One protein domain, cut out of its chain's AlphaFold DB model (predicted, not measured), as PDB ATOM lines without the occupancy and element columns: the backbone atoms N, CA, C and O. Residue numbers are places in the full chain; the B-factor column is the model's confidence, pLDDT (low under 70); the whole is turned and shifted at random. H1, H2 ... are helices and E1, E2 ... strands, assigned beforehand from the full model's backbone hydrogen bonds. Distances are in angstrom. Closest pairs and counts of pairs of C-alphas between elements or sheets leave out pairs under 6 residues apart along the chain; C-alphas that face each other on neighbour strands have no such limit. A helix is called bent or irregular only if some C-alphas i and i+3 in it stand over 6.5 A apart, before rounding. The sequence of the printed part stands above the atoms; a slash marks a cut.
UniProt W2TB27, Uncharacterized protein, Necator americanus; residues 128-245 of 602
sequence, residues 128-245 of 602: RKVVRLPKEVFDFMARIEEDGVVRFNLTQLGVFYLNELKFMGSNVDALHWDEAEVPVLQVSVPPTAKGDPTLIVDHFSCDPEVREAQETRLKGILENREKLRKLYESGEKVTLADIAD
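What this domain is: This is residues 128 to 245 of the 602 residues of an uncharacterized protein of Necator americanus (UniProt W2TB27). A small, loose body of short elements and long links has a long straight arm: the last part of helix H4 sticks out from residue 223, and short H5 follows at its far end. In the body, H2 runs between two tiny two-stranded sheets, E2 with E3 and E1 with E4, while H1 and H3 are short. The printed part has 118 residues with nine named elements in the order E1 H1 E2 E3 H2 E4 H3 H4 H5; both sheets are antiparallel and the class is mostly helix. The whole is loose, with a radius of gyration of the C-alphas of 19.5 A and spans of 68 by 39 by 20 A.

Where its parts are: Find C-alpha 128 at (60.340, 111.006, -5.715), where E1, residues 128 to 130, begins. Next come H1, 135 to 141, E2, 142 to 144, E3, 150 to 152, H2, 154 to 168, 19.3 A, E4, 170 to 173, and H3, 191 to 195. H4, 208 to 233, runs 36.5 A from (75.397, 129.145, 15.598); H5, 240 to 245, ends at (77.335, 164.986, 3.624).

How they stand to each other: Look at E1 and E4: N 128 and O 172 are 2.8 A apart, within hydrogen-bond range. In the hairpin E2 and E3, N 151 and O 143 are at 2.8 A. H1 and H2 are close but not clearly touching; their closest C-alphas, of Met 141 and Gln 156, are 6.2 A apart. H3 and H4 only just touch, with 3 pairs of C-alphas within 8 A, the closest those of Thr 192 and Glu 215 at 6.7 A; H4 does so with residues 215 to 219 alone. H4 and H5 are apart. Every O i to N i+4 pair is within hydrogen-bond range in H1, H3, H4 and H5, and 8 of 11 in H2, which is only just irregular: C-alphas 162 and 165 are 6.6 A apart.

The domain as a whole: The C-alphas of Leu 175 and Ala 241, the two farthest apart, are 68.5 A apart. The printed part has no cut; the links E4 to H3 and H3 to H4 are long. The mean pLDDT of the printed part is 70.7; look for values under 70 at, among others, residues 158 to 170, 183 to 206 and 235 to 243.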
ATOM      1  N   ARG A 128      60.683 109.690  -6.268       69.06
ATOM      2  CA  ARG A 128      60.340 111.006  -5.715       69.06
ATOM      3  C   ARG A 128      61.461 111.477  -4.798       69.06
ATOM      4  O   ARG A 128      61.978 110.697  -4.004       69.06
ATOM      5  N   LYS A 129      61.806 112.765  -4.859       72.00
ATOM      6  CA  LYS A 129      62.603 113.404  -3.805       72.00
ATOM      7  C   LYS A 129      61.676 113.834  -2.682       72.00
ATOM      8  O   LYS A 129      60.872 114.740  -2.875       72.00
ATOM      9  N   VAL A 130      61.804 113.185  -1.530       69.62
ATOM     10  CA  VAL A 130      61.011 113.486  -0.333       69.62
ATOM     11  C   VAL A 130      61.936 114.066   0.735       69.62
ATOM     12  O   VAL A 130      63.102 113.682   0.830       69.62
ATOM     13  N   VAL A 131      61.429 115.027   1.504       74.69
ATOM     14  CA  VAL A 131      62.126 115.710   2.602       74.69
ATOM     15  C   VAL A 131      61.095 116.039   3.675       74.69
ATOM     16  O   VAL A 131      60.020 116.546   3.351       74.69
ATOM     17  N   ARG A 132      61.414 115.788   4.949       77.94
ATOM     18  CA  ARG A 132      60.560 116.187   6.076       77.94
ATOM     19  C   ARG A 132      60.985 117.567   6.579       77.94
ATOM     20  O   ARG A 132      62.154 117.782   6.899       77.94
ATOM     21  N   LEU A 133      60.034 118.499   6.639       76.56
ATOM     22  CA  LEU A 133      60.247 119.872   7.106       76.56
ATOM     23  C   LEU A 133      59.709 120.051   8.529       76.56
ATOM     24  O   LEU A 133      58.598 119.597   8.807       76.56
ATOM     25  N   PRO A 134      60.440 120.738   9.426       78.94
ATOM     26  CA  PRO A 134      59.897 121.153  10.712       78.94
ATOM     27  C   PRO A 134      58.683 122.063  10.519       78.94
ATOM     28  O   PRO A 134      58.712 122.967   9.679       78.94
ATOM     29  N   LYS A 135      57.640 121.864  11.334       79.62
ATOM     30  CA  LYS A 135      56.387 122.628  11.243       79.62
ATOM     31  C   LYS A 135      56.623 124.144  11.260       79.62
ATOM     32  O   LYS A 135      56.068 124.847  10.433       79.62
ATOM     33  N   GLU A 136      57.525 124.637  12.111       76.81
ATOM     34  CA  GLU A 136      57.858 126.070  12.173       76.81
ATOM     35  C   GLU A 136      58.391 126.645  10.850       76.81
ATOM     36  O   GLU A 136      58.136 127.806  10.534       76.81
ATOM     37  N   VAL A 137      59.143 125.852  10.078       74.12
ATOM     38  CA  VAL A 137      59.671 126.256   8.765       74.12
ATOM     39  C   VAL A 137      58.555 126.238   7.724       74.12
ATOM     40  O   VAL A 137      58.468 127.155   6.910       74.12
ATOM     41  N   PHE A 138      57.673 125.237   7.787       78.19
ATOM     42  CA  PHE A 138      56.489 125.171   6.937       78.19
ATOM     43  C   PHE A 138      55.557 126.367   7.178       78.19
ATOM     44  O   PHE A 138      55.303 127.110   6.237       78.19
ATOM     45  N   ASP A 139      55.153 126.624   8.425       79.19
ATOM     46  CA  ASP A 139      54.243 127.718   8.809       79.19
ATOM     47  C   ASP A 139      54.818 129.119   8.482       79.19
ATOM     48  O   ASP A 139      54.079 130.082   8.269       79.19
ATOM     49  N   PHE A 140      56.150 129.256   8.413       72.25
ATOM     50  CA  PHE A 140      56.811 130.485   7.960       72.25
ATOM     51  C   PHE A 140      56.751 130.668   6.435       72.25
ATOM     52  O   PHE A 140      56.524 131.778   5.950       72.25
ATOM     53  N   MET A 141      56.960 129.589   5.675       74.06
ATOM     54  CA  MET A 141      56.997 129.606   4.205       74.06
ATOM     55  C   MET A 141      55.609 129.494   3.562       74.06
ATOM     56  O   MET A 141      55.437 129.851   2.392       74.06
ATOM     57  N   ALA A 142      54.635 128.977   4.306       77.81
ATOM     58  CA  ALA A 142      53.289 128.667   3.868       77.81
ATOM     59  C   ALA A 142      52.289 129.189   4.901       77.81
ATOM     60  O   ALA A 142      52.233 128.713   6.033       77.81
ATOM     61  N   ARG A 143      51.471 130.163   4.504       76.75
ATOM     62  CA  ARG A 143      50.359 130.629   5.332       76.75
ATOM     63  C   ARG A 143      49.128 129.809   5.006       76.75
ATOM     64  O   ARG A 143      48.684 129.814   3.862       76.75
ATOM     65  N   ILE A 144      48.584 129.137   6.009       75.00
ATOM     66  CA  ILE A 144      47.248 128.553   5.935       75.00
ATOM     67  C   ILE A 144      46.270 129.691   6.233       75.00
ATOM     68  O   ILE A 144      46.336 130.291   7.306       75.00
ATOM     69  N   GLU A 145      45.442 130.051   5.259       76.88
ATOM     70  CA  GLU A 145      44.361 131.022   5.453       76.88
ATOM     71  C   GLU A 145      43.165 130.362   6.154       76.88
ATOM     72  O   GLU A 145      43.064 129.136   6.200       76.88
ATOM     73  N   GLU A 146      42.254 131.168   6.704       74.75
ATOM     74  CA  GLU A 146      41.072 130.685   7.443       74.75
ATOM     75  C   GLU A 146      40.168 129.786   6.576       74.75
ATOM     76  O   GLU A 146      39.584 128.829   7.077       74.75
ATOM     77  N   ASP A 147      40.173 130.003   5.255       75.25
ATOM     78  CA  ASP A 147      39.501 129.182   4.237       75.25
ATOM     79  C   ASP A 147      40.170 127.804   3.994       75.25
ATOM     80  O   ASP A 147      39.798 127.073   3.075       75.25
ATOM     81  N   GLY A 148      41.227 127.458   4.738       75.69
ATOM     82  CA  GLY A 148      42.034 126.243   4.547       75.69
ATOM     83  C   GLY A 148      43.010 126.297   3.362       75.69
ATOM     84  O   GLY A 148      43.766 125.350   3.132       75.69
ATOM     85  N   VAL A 149      43.038 127.402   2.610       79.31
ATOM     86  CA  VAL A 149      43.928 127.586   1.455       79.31
ATOM     87  C   VAL A 149      45.367 127.818   1.920       79.31
ATOM     88  O   VAL A 149      45.669 128.783   2.619       79.31
ATOM     89  N   VAL A 150      46.287 126.955   1.480       77.50
ATOM     90  CA  VAL A 150      47.720 127.077   1.784       77.50
ATOM     91  C   VAL A 150      48.409 127.973   0.751       77.50
ATOM     92  O   VAL A 150      48.673 127.558  -0.380       77.50
ATOM     93  N   ARG A 151      48.743 129.208   1.137       75.88
ATOM     94  CA  ARG A 151      49.498 130.155   0.304       75.88
ATOM     95  C   ARG A 151      50.992 130.084   0.598       75.88
ATOM     96  O   ARG A 151      51.472 130.580   1.618       75.88
ATOM     97  N   PHE A 152      51.742 129.516  -0.342       76.00
ATOM     98  CA  PHE A 152      53.202 129.472  -0.296       76.00
ATOM     99  C   PHE A 152      53.826 130.794  -0.748       76.00
ATOM    100  O   PHE A 152      53.522 131.308  -1.828       76.00
ATOM    101  N   ASN A 153      54.789 131.304   0.021       75.75
ATOM    102  CA  ASN A 153      55.685 132.341  -0.465       75.75
ATOM    103  C   ASN A 153      56.693 131.713  -1.437       75.75
ATOM    104  O   ASN A 153      57.752 131.220  -1.043       75.75
ATOM    105  N   LEU A 154      56.355 131.754  -2.729       71.56
ATOM    106  CA  LEU A 154      57.123 131.120  -3.804       71.56
ATOM    107  C   LEU A 154      58.607 131.533  -3.825       71.56
ATOM    108  O   LEU A 154      59.454 130.757  -4.260       71.56
ATOM    109  N   THR A 155      58.939 132.737  -3.340       69.38
ATOM    110  CA  THR A 155      60.329 133.222  -3.284       69.38
ATOM    111  C   THR A 155      61.135 132.553  -2.171       69.38
ATOM    112  O   THR A 155      62.238 132.074  -2.426       69.38
ATOM    113  N   GLN A 156      60.569 132.436  -0.964       70.56
ATOM    114  CA  GLN A 156      61.178 131.695   0.144       70.56
ATOM    115  C   GLN A 156      61.263 130.199  -0.193       70.56
ATOM    116  O   GLN A 156      62.307 129.584   0.018       70.56
ATOM    117  N   LEU A 157      60.214 129.635  -0.808       71.94
ATOM    118  CA  LEU A 157      60.207 128.250  -1.290       71.94
ATOM    119  C   LEU A 157      61.258 127.999  -2.378       71.94
ATOM    120  O   LEU A 157      61.945 126.985  -2.319       71.94
ATOM    121  N   GLY A 158      61.439 128.918  -3.329       67.44
ATOM    122  CA  GLY A 158      62.451 128.803  -4.381       67.44
ATOM    123  C   GLY A 158      63.886 128.830  -3.846       67.44
ATOM    124  O   GLY A 158      64.687 127.967  -4.207       67.44
ATOM    125  N   VAL A 159      64.196 129.768  -2.942       68.75
ATOM    126  CA  VAL A 159      65.505 129.844  -2.258       68.75
ATOM    127  C   VAL A 159      65.776 128.558  -1.476       68.75
ATOM    128  O   VAL A 159      66.831 127.944  -1.623       68.75
ATOM    129  N   PHE A 160      64.799 128.108  -0.691       68.44
ATOM    130  CA  PHE A 160      64.912 126.889   0.103       68.44
ATOM    131  C   PHE A 160      65.029 125.620  -0.766       68.44
ATOM    132  O   PHE A 160      65.824 124.729  -0.467       68.44
ATOM    133  N   TYR A 161      64.309 125.551  -1.891       68.38
ATOM    134  CA  TYR A 161      64.365 124.420  -2.819       68.38
ATOM    135  C   TYR A 161      65.730 124.276  -3.499       68.38
ATOM    136  O   TYR A 161      66.287 123.176  -3.560       68.38
ATOM    137  N   LEU A 162      66.277 125.388  -3.998       68.06
ATOM    138  CA  LEU A 162      67.564 125.404  -4.695       68.06
ATOM    139  C   LEU A 162      68.739 125.067  -3.768       68.06
ATOM    140  O   LEU A 162      69.704 124.458  -4.237       68.06
ATOM    141  N   ASN A 163      68.639 125.438  -2.489       66.62
ATOM    142  CA  ASN A 163      69.721 125.324  -1.513       66.62
ATOM    143  C   ASN A 163      69.673 124.034  -0.679       66.62
ATOM    144  O   ASN A 163      70.712 123.409  -0.507       66.62
ATOM    145  N   GLU A 164      68.496 123.610  -0.207       67.25
ATOM    146  CA  GLU A 164      68.360 122.453   0.695       67.25
ATOM    147  C   GLU A 164      67.771 121.232  -0.027       67.25
ATOM    148  O   GLU A 164      68.451 120.219  -0.199       67.25
ATOM    149  N   LEU A 165      66.530 121.319  -0.533       65.69
ATOM    150  CA  LEU A 165      65.818 120.167  -1.129       65.69
ATOM    151  C   LEU A 165      66.568 119.533  -2.309       65.69
ATOM    152  O   LEU A 165      66.569 118.306  -2.459       65.69
ATOM    153  N   LYS A 166      67.235 120.342  -3.143       65.75
ATOM    154  CA  LYS A 166      68.014 119.834  -4.281       65.75
ATOM    155  C   LYS A 166      69.120 118.863  -3.846       65.75
ATOM    156  O   LYS A 166      69.350 117.877  -4.555       65.75
ATOM    157  N   PHE A 167      69.766 119.126  -2.709       63.94
ATOM    158  CA  PHE A 167      70.937 118.391  -2.219       63.94
ATOM    159  C   PHE A 167      70.601 117.349  -1.141       63.94
ATOM    160  O   PHE A 167      71.232 116.296  -1.120       63.94
ATOM    161  N   MET A 168      69.605 117.612  -0.291       65.25
ATOM    162  CA  MET A 168      69.219 116.762   0.848       65.25
ATOM    163  C   MET A 168      68.063 115.789   0.552       65.25
ATOM    164  O   MET A 168      67.801 114.895   1.351       65.25
ATOM    165  N   GLY A 169      67.362 115.932  -0.581       63.50
ATOM    166  CA  GLY A 169      66.252 115.042  -0.937       63.50
ATOM    167  C   GLY A 169      66.697 113.615  -1.262       63.50
ATOM    168  O   GLY A 169      67.353 113.392  -2.286       63.50
ATOM    169  N   SER A 170      66.277 112.654  -0.434       64.56
ATOM    170  CA  SER A 170      66.412 111.220  -0.701       64.56
ATOM    171  C   SER A 170      65.476 110.803  -1.833       64.56
ATOM    172  O   SER A 170      64.302 111.178  -1.832       64.56
ATOM    173  N   ASN A 171      65.980 110.003  -2.774       70.88
ATOM    174  CA  ASN A 171      65.141 109.350  -3.774       70.88
ATOM    175  C   ASN A 171      64.417 108.174  -3.110       70.88
ATOM    176  O   ASN A 171      65.073 107.256  -2.622       70.88
ATOM    177  N   VAL A 172      63.091 108.215  -3.111       69.94
ATOM    178  CA  VAL A 172      62.215 107.189  -2.543       69.94
ATOM    179  C   VAL A 172      61.243 106.723  -3.622       69.94
ATOM    180  O   VAL A 172      60.814 107.529  -4.452       69.94
ATOM    181  N   ASP A 173      60.896 105.440  -3.626       73.44
ATOM    182  CA  ASP A 173      59.887 104.908  -4.539       73.44
ATOM    183  C   ASP A 173      58.505 105.525  -4.257       73.44
ATOM    184  O   ASP A 173      58.076 105.641  -3.108       73.44
ATOM    185  N   ALA A 174      57.795 105.932  -5.311       67.19
ATOM    186  CA  ALA A 174      56.522 106.647  -5.212       67.19
ATOM    187  C   ALA A 174      55.385 105.852  -4.554       67.19
ATOM    188  O   ALA A 174      54.370 106.466  -4.219       67.19
ATOM    189  N   LEU A 175      55.536 104.533  -4.407       70.81
ATOM    190  CA  LEU A 175      54.558 103.644  -3.776       70.81
ATOM    191  C   LEU A 175      54.794 103.442  -2.270       70.81
ATOM    192  O   LEU A 175      53.864 103.036  -1.591       70.81
ATOM    193  N   HIS A 176      55.989 103.759  -1.758       72.56
ATOM    194  CA  HIS A 176      56.424 103.466  -0.379       72.56
ATOM    195  C   HIS A 176      57.013 104.717   0.312       72.56
ATOM    196  O   HIS A 176      57.971 104.654   1.083       72.56
ATOM    197  N   TRP A 177      56.522 105.903  -0.062       69.88
ATOM    198  CA  TRP A 177      57.118 107.199   0.300       69.88
ATOM    199  C   TRP A 177      56.748 107.694   1.706       69.88
ATOM    200  O   TRP A 177      57.437 108.545   2.272       69.88
ATOM    201  N   ASP A 178      55.651 107.167   2.229       69.31
ATOM    202  CA  ASP A 178      55.085 107.337   3.560       69.31
ATOM    203  C   ASP A 178      55.810 106.474   4.603       69.31
ATOM    204  O   ASP A 178      56.185 106.983   5.664       69.31
ATOM    205  N   GLU A 179      56.085 105.210   4.268       72.62
ATOM    206  CA  GLU A 179      56.823 104.266   5.124       72.62
ATOM    207  C   GLU A 179      58.339 104.527   5.171       72.62
ATOM    208  O   GLU A 179      59.018 104.138   6.124       72.62
ATOM    209  N   ALA A 180      58.898 105.206   4.165       67.06
ATOM    210  CA  ALA A 180      60.335 105.436   4.072       67.06
ATOM    211  C   ALA A 180      60.910 106.332   5.188       67.06
ATOM    212  O   ALA A 180      60.327 107.336   5.617       67.06
ATOM    213  N   GLU A 181      62.150 106.027   5.587       70.44
ATOM    214  CA  GLU A 181      62.949 106.857   6.490       70.44
ATOM    215  C   GLU A 181      63.479 108.104   5.758       70.44
ATOM    216  O   GLU A 181      64.630 108.196   5.333       70.44
ATOM    217  N   VAL A 182      62.590 109.080   5.567       70.38
ATOM    218  CA  VAL A 182      62.904 110.360   4.923       70.38
ATOM    219  C   VAL A 182      63.703 111.257   5.882       70.38
ATOM    220  O   VAL A 182      63.249 111.474   7.013       70.38
ATOM    221  N   PRO A 183      64.829 111.860   5.445       67.25
ATOM    222  CA  PRO A 183      65.606 112.772   6.275       67.25
ATOM    223  C   PRO A 183      64.778 113.993   6.696       67.25
ATOM    224  O   PRO A 183      64.133 114.662   5.880       67.25
ATOM    225  N   VAL A 184      64.823 114.293   7.995       69.62
ATOM    226  CA  VAL A 184      64.264 115.516   8.577       69.62
ATOM    227  C   VAL A 184      65.310 116.618   8.475       69.62
ATOM    228  O   VAL A 184      66.406 116.490   9.024       69.62
ATOM    229  N   LEU A 185      64.977 117.712   7.791       68.50
ATOM    230  CA  LEU A 185      65.858 118.875   7.716       68.50
ATOM    231  C   LEU A 185      65.943 119.559   9.086       68.50
ATOM    232  O   LEU A 185      64.947 120.072   9.594       68.50
ATOM    233  N   GLN A 186      67.145 119.615   9.666       65.25
ATOM    234  CA  GLN A 186      67.429 120.329  10.918       65.25
ATOM    235  C   GLN A 186      67.558 121.844  10.682       65.25
ATOM    236  O   GLN A 186      68.574 122.463  10.984       65.25
ATOM    237  N   VAL A 187      66.516 122.443  10.106       68.25
ATOM    238  CA  VAL A 187      66.457 123.871   9.783       68.25
ATOM    239  C   VAL A 187      65.488 124.564  10.737       68.25
ATOM    240  O   VAL A 187      64.390 124.076  10.985       68.25
ATOM    241  N   SER A 188      65.882 125.723  11.260       69.19
ATOM    242  CA  SER A 188      65.063 126.549  12.153       69.19
ATOM    243  C   SER A 188      64.875 127.947  11.575       69.19
ATOM    244  O   SER A 188      65.832 128.541  11.076       69.19
ATOM    245  N   VAL A 189      63.672 128.508  11.706       68.69
ATOM    246  CA  VAL A 189      63.395 129.902  11.327       68.69
ATOM    247  C   VAL A 189      64.025 130.840  12.365       68.69
ATOM    248  O   VAL A 189      63.691 130.720  13.548       68.69
ATOM    249  N   PRO A 190      64.909 131.781  11.980       62.22
ATOM    250  CA  PRO A 190      65.540 132.682  12.933       62.22
ATOM    251  C   PRO A 190      64.497 133.626  13.550       62.22
ATOM    252  O   PRO A 190      63.551 134.038  12.867       62.22
ATOM    253  N   PRO A 191      64.664 134.026  14.822       65.56
ATOM    254  CA  PRO A 191      63.691 134.846  15.546       65.56
ATOM    255  C   PRO A 191      63.403 136.187  14.855       65.56
ATOM    256  O   PRO A 191      62.279 136.680  14.901       65.56
ATOM    257  N   THR A 192      64.379 136.753  14.141       61.31
ATOM    258  CA  THR A 192      64.195 137.975  13.339       61.31
ATOM    259  C   THR A 192      63.286 137.785  12.122       61.31
ATOM    260  O   THR A 192      62.581 138.721  11.757       61.31
ATOM    261  N   ALA A 193      63.241 136.593  11.517       64.56
ATOM    262  CA  ALA A 193      62.297 136.285  10.443       64.56
ATOM    263  C   ALA A 193      60.893 135.964  10.989       64.56
ATOM    264  O   ALA A 193      59.905 136.349  10.369       64.56
ATOM    265  N   LYS A 194      60.791 135.356  12.184       69.12
ATOM    266  CA  LYS A 194      59.501 135.158  12.878       69.12
ATOM    267  C   LYS A 194      58.771 136.485  13.142       69.12
ATOM    268  O   LYS A 194      57.551 136.529  13.051       69.12
ATOM    269  N   GLY A 195      59.511 137.559  13.433       67.38
ATOM    270  CA  GLY A 195      58.945 138.898  13.632       67.38
ATOM    271  C   GLY A 195      58.536 139.631  12.347       67.38
ATOM    272  O   GLY A 195      57.646 140.475  12.398       67.38
ATOM    273  N   ASP A 196      59.158 139.327  11.202       65.44
ATOM    274  CA  ASP A 196      58.948 140.073   9.955       65.44
ATOM    275  C   ASP A 196      58.889 139.118   8.733       65.44
ATOM    276  O   ASP A 196      59.886 138.898   8.035       65.44
ATOM    277  N   PRO A 197      57.712 138.531   8.432       62.53
ATOM    278  CA  PRO A 197      57.556 137.468   7.428       62.53
ATOM    279  C   PRO A 197      57.784 137.926   5.977       62.53
ATOM    280  O   PRO A 197      57.785 137.109   5.058       62.53
ATOM    281  N   THR A 198      57.996 139.228   5.753       63.44
ATOM    282  CA  THR A 198      58.400 139.777   4.447       63.44
ATOM    283  C   THR A 198      59.895 139.612   4.157       63.44
ATOM    284  O   THR A 198      60.343 139.917   3.049       63.44
ATOM    285  N   LEU A 199      60.684 139.141   5.129       63.16
ATOM    286  CA  LEU A 199      62.103 138.867   4.948       63.16
ATOM    287  C   LEU A 199      62.330 137.566   4.171       63.16
ATOM    288  O   LEU A 199      62.005 136.467   4.618       63.16
ATOM    289  N   ILE A 200      62.968 137.697   3.012       60.50
ATOM    290  CA  ILE A 200      63.613 136.586   2.313       60.50
ATOM    291  C   ILE A 200      65.025 136.483   2.900       60.50
ATOM    292  O   ILE A 200      65.821 137.412   2.756       60.50
ATOM    293  N   VAL A 201      65.313 135.391   3.610       60.41
ATOM    294  CA  VAL A 201      66.616 135.156   4.246       60.41
ATOM    295  C   VAL A 201      67.349 134.058   3.482       60.41
ATOM    296  O   VAL A 201      66.935 132.902   3.503       60.41
ATOM    297  N   ASP A 202      68.436 134.425   2.804       55.66
ATOM    298  CA  ASP A 202      69.313 133.467   2.125       55.66
ATOM    299  C   ASP A 202      70.159 132.683   3.141       55.66
ATOM    300  O   ASP A 202      70.913 133.275   3.918       55.66
ATOM    301  N   HIS A 203      70.076 131.352   3.050       54.34
ATOM    302  CA  HIS A 203      70.803 130.341   3.835       54.34
ATOM    303  C   HIS A 203      70.649 130.440   5.360       54.34
ATOM    304  O   HIS A 203      71.328 131.221   6.021       54.34
ATOM    305  N   PHE A 204      69.874 129.532   5.954       59.31
ATOM    306  CA  PHE A 204      69.970 129.266   7.389       59.31
ATOM    307  C   PHE A 204      71.173 128.363   7.653       59.31
ATOM    308  O   PHE A 204      71.095 127.145   7.519       59.31
ATOM    309  N   SER A 205      72.308 128.961   8.015       58.81
ATOM    310  CA  SER A 205      73.458 128.180   8.468       58.81
ATOM    311  C   SER A 205      73.092 127.380   9.728       58.81
ATOM    312  O   SER A 205      72.425 127.881  10.642       58.81
ATOM    313  N   CYS A 206      73.506 126.109   9.777       59.16
ATOM    314  CA  CYS A 206      73.365 125.280  10.978       59.16
ATOM    315  C   CYS A 206      74.314 125.746  12.100       59.16
ATOM    316  O   CYS A 206      73.975 125.617  13.277       59.16
ATOM    317  N   ASP A 207      75.445 126.351  11.729       71.69
ATOM    318  CA  ASP A 207      76.460 126.872  12.645       71.69
ATOM    319  C   ASP A 207      75.945 128.093  13.435       71.69
ATOM    320  O   ASP A 207      75.555 129.096  12.827       71.69
ATOM    321  N   PRO A 208      75.970 128.072  14.782       71.00
ATOM    322  CA  PRO A 208      75.397 129.145  15.598       71.00
ATOM    323  C   PRO A 208      76.128 130.487  15.427       71.00
ATOM    324  O   PRO A 208      75.478 131.526  15.369       71.00
ATOM    325  N   GLU A 209      77.456 130.473  15.269       75.50
ATOM    326  CA  GLU A 209      78.264 131.688  15.060       75.50
ATOM    327  C   GLU A 209      77.931 132.382  13.729       75.50
ATOM    328  O   GLU A 209      77.815 133.608  13.652       75.50
ATOM    329  N   VAL A 210      77.739 131.595  12.663       74.25
ATOM    330  CA  VAL A 210      77.370 132.122  11.340       74.25
ATOM    331  C   VAL A 210      75.928 132.632  11.369       74.25
ATOM    332  O   VAL A 210      75.655 133.698  10.811       74.25
ATOM    333  N   ARG A 211      75.030 131.947  12.087       68.44
ATOM    334  CA  ARG A 211      73.644 132.384  12.296       68.44
ATOM    335  C   ARG A 211      73.566 133.718  13.036       68.44
ATOM    336  O   ARG A 211      72.886 134.619  12.557       68.44
ATOM    337  N   GLU A 212      74.302 133.901  14.131       75.56
ATOM    338  CA  GLU A 212      74.331 135.178  14.860       75.56
ATOM    339  C   GLU A 212      74.874 136.324  13.979       75.56
ATOM    340  O   GLU A 212      74.313 137.426  13.943       75.56
ATOM    341  N   ALA A 213      75.907 136.061  13.172       75.75
ATOM    342  CA  ALA A 213      76.418 137.019  12.187       75.75
ATOM    343  C   ALA A 213      75.395 137.346  11.071       75.75
ATOM    344  O   ALA A 213      75.345 138.477  10.572       75.75
ATOM    345  N   GLN A 214      74.556 136.383  10.678       74.69
ATOM    346  CA  GLN A 214      73.450 136.599   9.741       74.69
ATOM    347  C   GLN A 214      72.317 137.412  10.385       74.69
ATOM    348  O   GLN A 214      71.842 138.370   9.772       74.69
ATOM    349  N   GLU A 215      71.927 137.104  11.622       76.19
ATOM    350  CA  GLU A 215      70.862 137.797  12.357       76.19
ATOM    351  C   GLU A 215      71.227 139.244  12.698       76.19
ATOM    352  O   GLU A 215      70.426 140.153  12.468       76.19
ATOM    353  N   THR A 216      72.450 139.501  13.168       80.25
ATOM    354  CA  THR A 216      72.948 140.868  13.418       80.25
ATOM    355  C   THR A 216      72.972 141.704  12.135       80.25
ATOM    356  O   THR A 216      72.540 142.862  12.135       80.25
ATOM    357  N   ARG A 217      73.383 141.110  11.005       77.00
ATOM    358  CA  ARG A 217      73.301 141.744   9.680       77.00
ATOM    359  C   ARG A 217      71.852 142.010   9.258       77.00
ATOM    360  O   ARG A 217      71.579 143.092   8.737       77.00
ATOM    361  N   LEU A 218      70.937 141.064   9.472       77.00
ATOM    362  CA  LEU A 218      69.520 141.191   9.116       77.00
ATOM    363  C   LEU A 218      68.834 142.289   9.943       77.00
ATOM    364  O   LEU A 218      68.186 143.167   9.376       77.00
ATOM    365  N   LYS A 219      69.077 142.311  11.258       82.44
ATOM    366  CA  LYS A 219      68.622 143.356  12.187       82.44
ATOM    367  C   LYS A 219      69.107 144.739  11.750       82.44
ATOM    368  O   LYS A 219      68.311 145.670  11.677       82.44
ATOM    369  N   GLY A 220      70.376 144.861  11.355       81.31
ATOM    370  CA  GLY A 220      70.915 146.103  10.794       81.31
ATOM    371  C   GLY A 220      70.271 146.517   9.461       81.31
ATOM    372  O   GLY A 220      70.161 147.709   9.179       81.31
ATOM    373  N   ILE A 221      69.820 145.576   8.625       76.62
ATOM    374  CA  ILE A 221      69.070 145.888   7.394       76.62
ATOM    375  C   ILE A 221      67.653 146.372   7.732       76.62
ATOM    376  O   ILE A 221      67.224 147.386   7.177       76.62
ATOM    377  N   LEU A 222      66.962 145.703   8.660       77.56
ATOM    378  CA  LEU A 222      65.636 146.096   9.147       77.56
ATOM    379  C   LEU A 222      65.649 147.498   9.764       77.56
ATOM    380  O   LEU A 222      64.889 148.355   9.326       77.56
ATOM    381  N   GLU A 223      66.571 147.772  10.686       84.94
ATOM    382  CA  GLU A 223      66.699 149.081  11.337       84.94
ATOM    383  C   GLU A 223      66.980 150.200  10.313       84.94
ATOM    384  O   GLU A 223      66.437 151.300  10.401       84.94
ATOM    385  N   ASN A 224      67.783 149.925   9.277       82.94
ATOM    386  CA  ASN A 224      67.993 150.870   8.175       82.94
ATOM    387  C   ASN A 224      66.738 151.055   7.302       82.94
ATOM    388  O   ASN A 224      66.492 152.165   6.827       82.94
ATOM    389  N   ARG A 225      65.942 150.001   7.083       76.88
ATOM    390  CA  ARG A 225      64.665 150.076   6.352       76.88
ATOM    391  C   ARG A 225      63.625 150.867   7.143       76.88
ATOM    392  O   ARG A 225      62.924 151.678   6.549       76.88
ATOM    393  N   GLU A 226      63.574 150.692   8.458       82.94
ATOM    394  CA  GLU A 226      62.713 151.449   9.368       82.94
ATOM    395  C   GLU A 226      63.124 152.929   9.433       82.94
ATOM    396  O   GLU A 226      62.276 153.806   9.293       82.94
ATOM    397  N   LYS A 227      64.428 153.228   9.532       83.06
ATOM    398  CA  LYS A 227      64.951 154.605   9.438       83.06
ATOM    399  C   LYS A 227      64.596 155.265   8.106       83.06
ATOM    400  O   LYS A 227      64.172 156.415   8.092       83.06
ATOM    401  N   LEU A 228      64.720 154.542   6.988       76.56
ATOM    402  CA  LEU A 228      64.273 155.034   5.681       76.56
ATOM    403  C   LEU A 228      62.757 155.254   5.645       76.56
ATOM    404  O   LEU A 228      62.317 156.287   5.154       76.56
ATOM    405  N   ARG A 229      61.964 154.324   6.186       81.44
ATOM    406  CA  ARG A 229      60.505 154.445   6.272       81.44
ATOM    407  C   ARG A 229      60.099 155.695   7.057       81.44
ATOM    408  O   ARG A 229      59.348 156.500   6.524       81.44
ATOM    409  N   LYS A 230      60.697 155.918   8.231       82.88
ATOM    410  CA  LYS A 230      60.504 157.122   9.057       82.88
ATOM    411  C   LYS A 230      60.880 158.415   8.321       82.88
ATOM    412  O   LYS A 230      60.151 159.390   8.438       82.88
ATOM    413  N   LEU A 231      61.949 158.418   7.513       76.38
ATOM    414  CA  LEU A 231      62.324 159.560   6.658       76.38
ATOM    415  C   LEU A 231      61.339 159.817   5.501       76.38
ATOM    416  O   LEU A 231      61.197 160.953   5.055       76.38
ATOM    417  N   TYR A 232      60.671 158.781   4.984       71.31
ATOM    418  CA  TYR A 232      59.614 158.950   3.980       71.31
ATOM    419  C   TYR A 232      58.283 159.381   4.616       71.31
ATOM    420  O   TYR A 232      57.591 160.225   4.050       71.31
ATOM    421  N   GLU A 233      57.947 158.848   5.792       80.62
ATOM    422  CA  GLU A 233      56.737 159.180   6.557       80.62
ATOM    423  C   GLU A 233      56.802 160.586   7.181       80.62
ATOM    424  O   GLU A 233      55.781 161.267   7.230       80.62
ATOM    425  N   SER A 234      57.988 161.081   7.560       78.94
ATOM    426  CA  SER A 234      58.175 162.475   8.000       78.94
ATOM    427  C   SER A 234      58.022 163.503   6.870       78.94
ATOM    428  O   SER A 234      57.971 164.706   7.132       78.94
ATOM    429  N   GLY A 235      57.977 163.062   5.605       57.03
ATOM    430  CA  GLY A 235      57.918 163.940   4.432       57.03
ATOM    431  C   GLY A 235      59.151 164.840   4.264       57.03
ATOM    432  O   GLY A 235      59.121 165.789   3.472       57.03
ATOM    433  N   GLU A 236      60.228 164.566   5.004       59.59
ATOM    434  CA  GLU A 236      61.410 165.414   5.070       59.59
ATOM    435  C   GLU A 236      62.176 165.342   3.743       59.59
ATOM    436  O   GLU A 236      62.817 164.352   3.383       59.59
ATOM    437  N   LYS A 237      62.056 166.414   2.954       59.78
ATOM    438  CA  LYS A 237      62.683 166.515   1.635       59.78
ATOM    439  C   LYS A 237      64.198 166.510   1.793       59.78
ATOM    440  O   LYS A 237      64.768 167.567   2.048       59.78
ATOM    441  N   VAL A 238      64.810 165.343   1.554       57.47
ATOM    442  CA  VAL A 238      66.266 165.125   1.476       57.47
ATOM    443  C   VAL A 238      66.933 166.345   0.851       57.47
ATOM    444  O   VAL A 238      66.789 166.615  -0.348       57.47
ATOM    445  N   THR A 239      67.625 167.111   1.682       57.41
ATOM    446  CA  THR A 239      68.172 168.393   1.273       57.41
ATOM    447  C   THR A 239      69.414 168.170   0.413       57.41
ATOM    448  O   THR A 239      70.061 167.118   0.423       57.41
ATOM    449  N   LEU A 240      69.804 169.194  -0.349       56.62
ATOM    450  CA  LEU A 240      71.072 169.151  -1.080       56.62
ATOM    451  C   LEU A 240      72.290 169.063  -0.137       56.62
ATOM    452  O   LEU A 240      73.346 168.611  -0.585       56.62
ATOM    453  N   ALA A 241      72.140 169.436   1.143       60.78
ATOM    454  CA  ALA A 241      73.156 169.252   2.177       60.78
ATOM    455  C   ALA A 241      73.326 167.765   2.531       60.78
ATOM    456  O   ALA A 241      74.436 167.251   2.425       60.78
ATOM    457  N   ASP A 242      72.237 167.024   2.767       63.88
ATOM    458  CA  ASP A 242      72.289 165.582   3.084       63.88
ATOM    459  C   ASP A 242      72.992 164.764   1.986       63.88
ATOM    460  O   ASP A 242      73.732 163.810   2.242       63.88
ATOM    461  N   ILE A 243      72.809 165.160   0.721       65.56
ATOM    462  CA  ILE A 243      73.489 164.546  -0.430       65.56
ATOM    463  C   ILE A 243      74.990 164.885  -0.442       65.56
ATOM    464  O   ILE A 243      75.812 164.047  -0.847       65.56
ATOM    465  N   ALA A 244      75.368 166.092  -0.013       70.06
ATOM    466  CA  ALA A 244      76.761 166.506   0.126       70.06
ATOM    467  C   ALA A 244      77.450 165.763   1.282       70.06
ATOM    468  O   ALA A 244      78.526 165.195   1.072       70.06
ATOM    469  N   ASP A 245      76.795 165.648   2.434       74.50
ATOM    470  CA  ASP A 245      77.335 164.986   3.624       74.50
ATOM    471  C   ASP A 245      77.419 163.471   3.441       74.50
ATOM    472  O   ASP A 245      78.461 162.863   3.705       74.50
TER     473      ASP A 245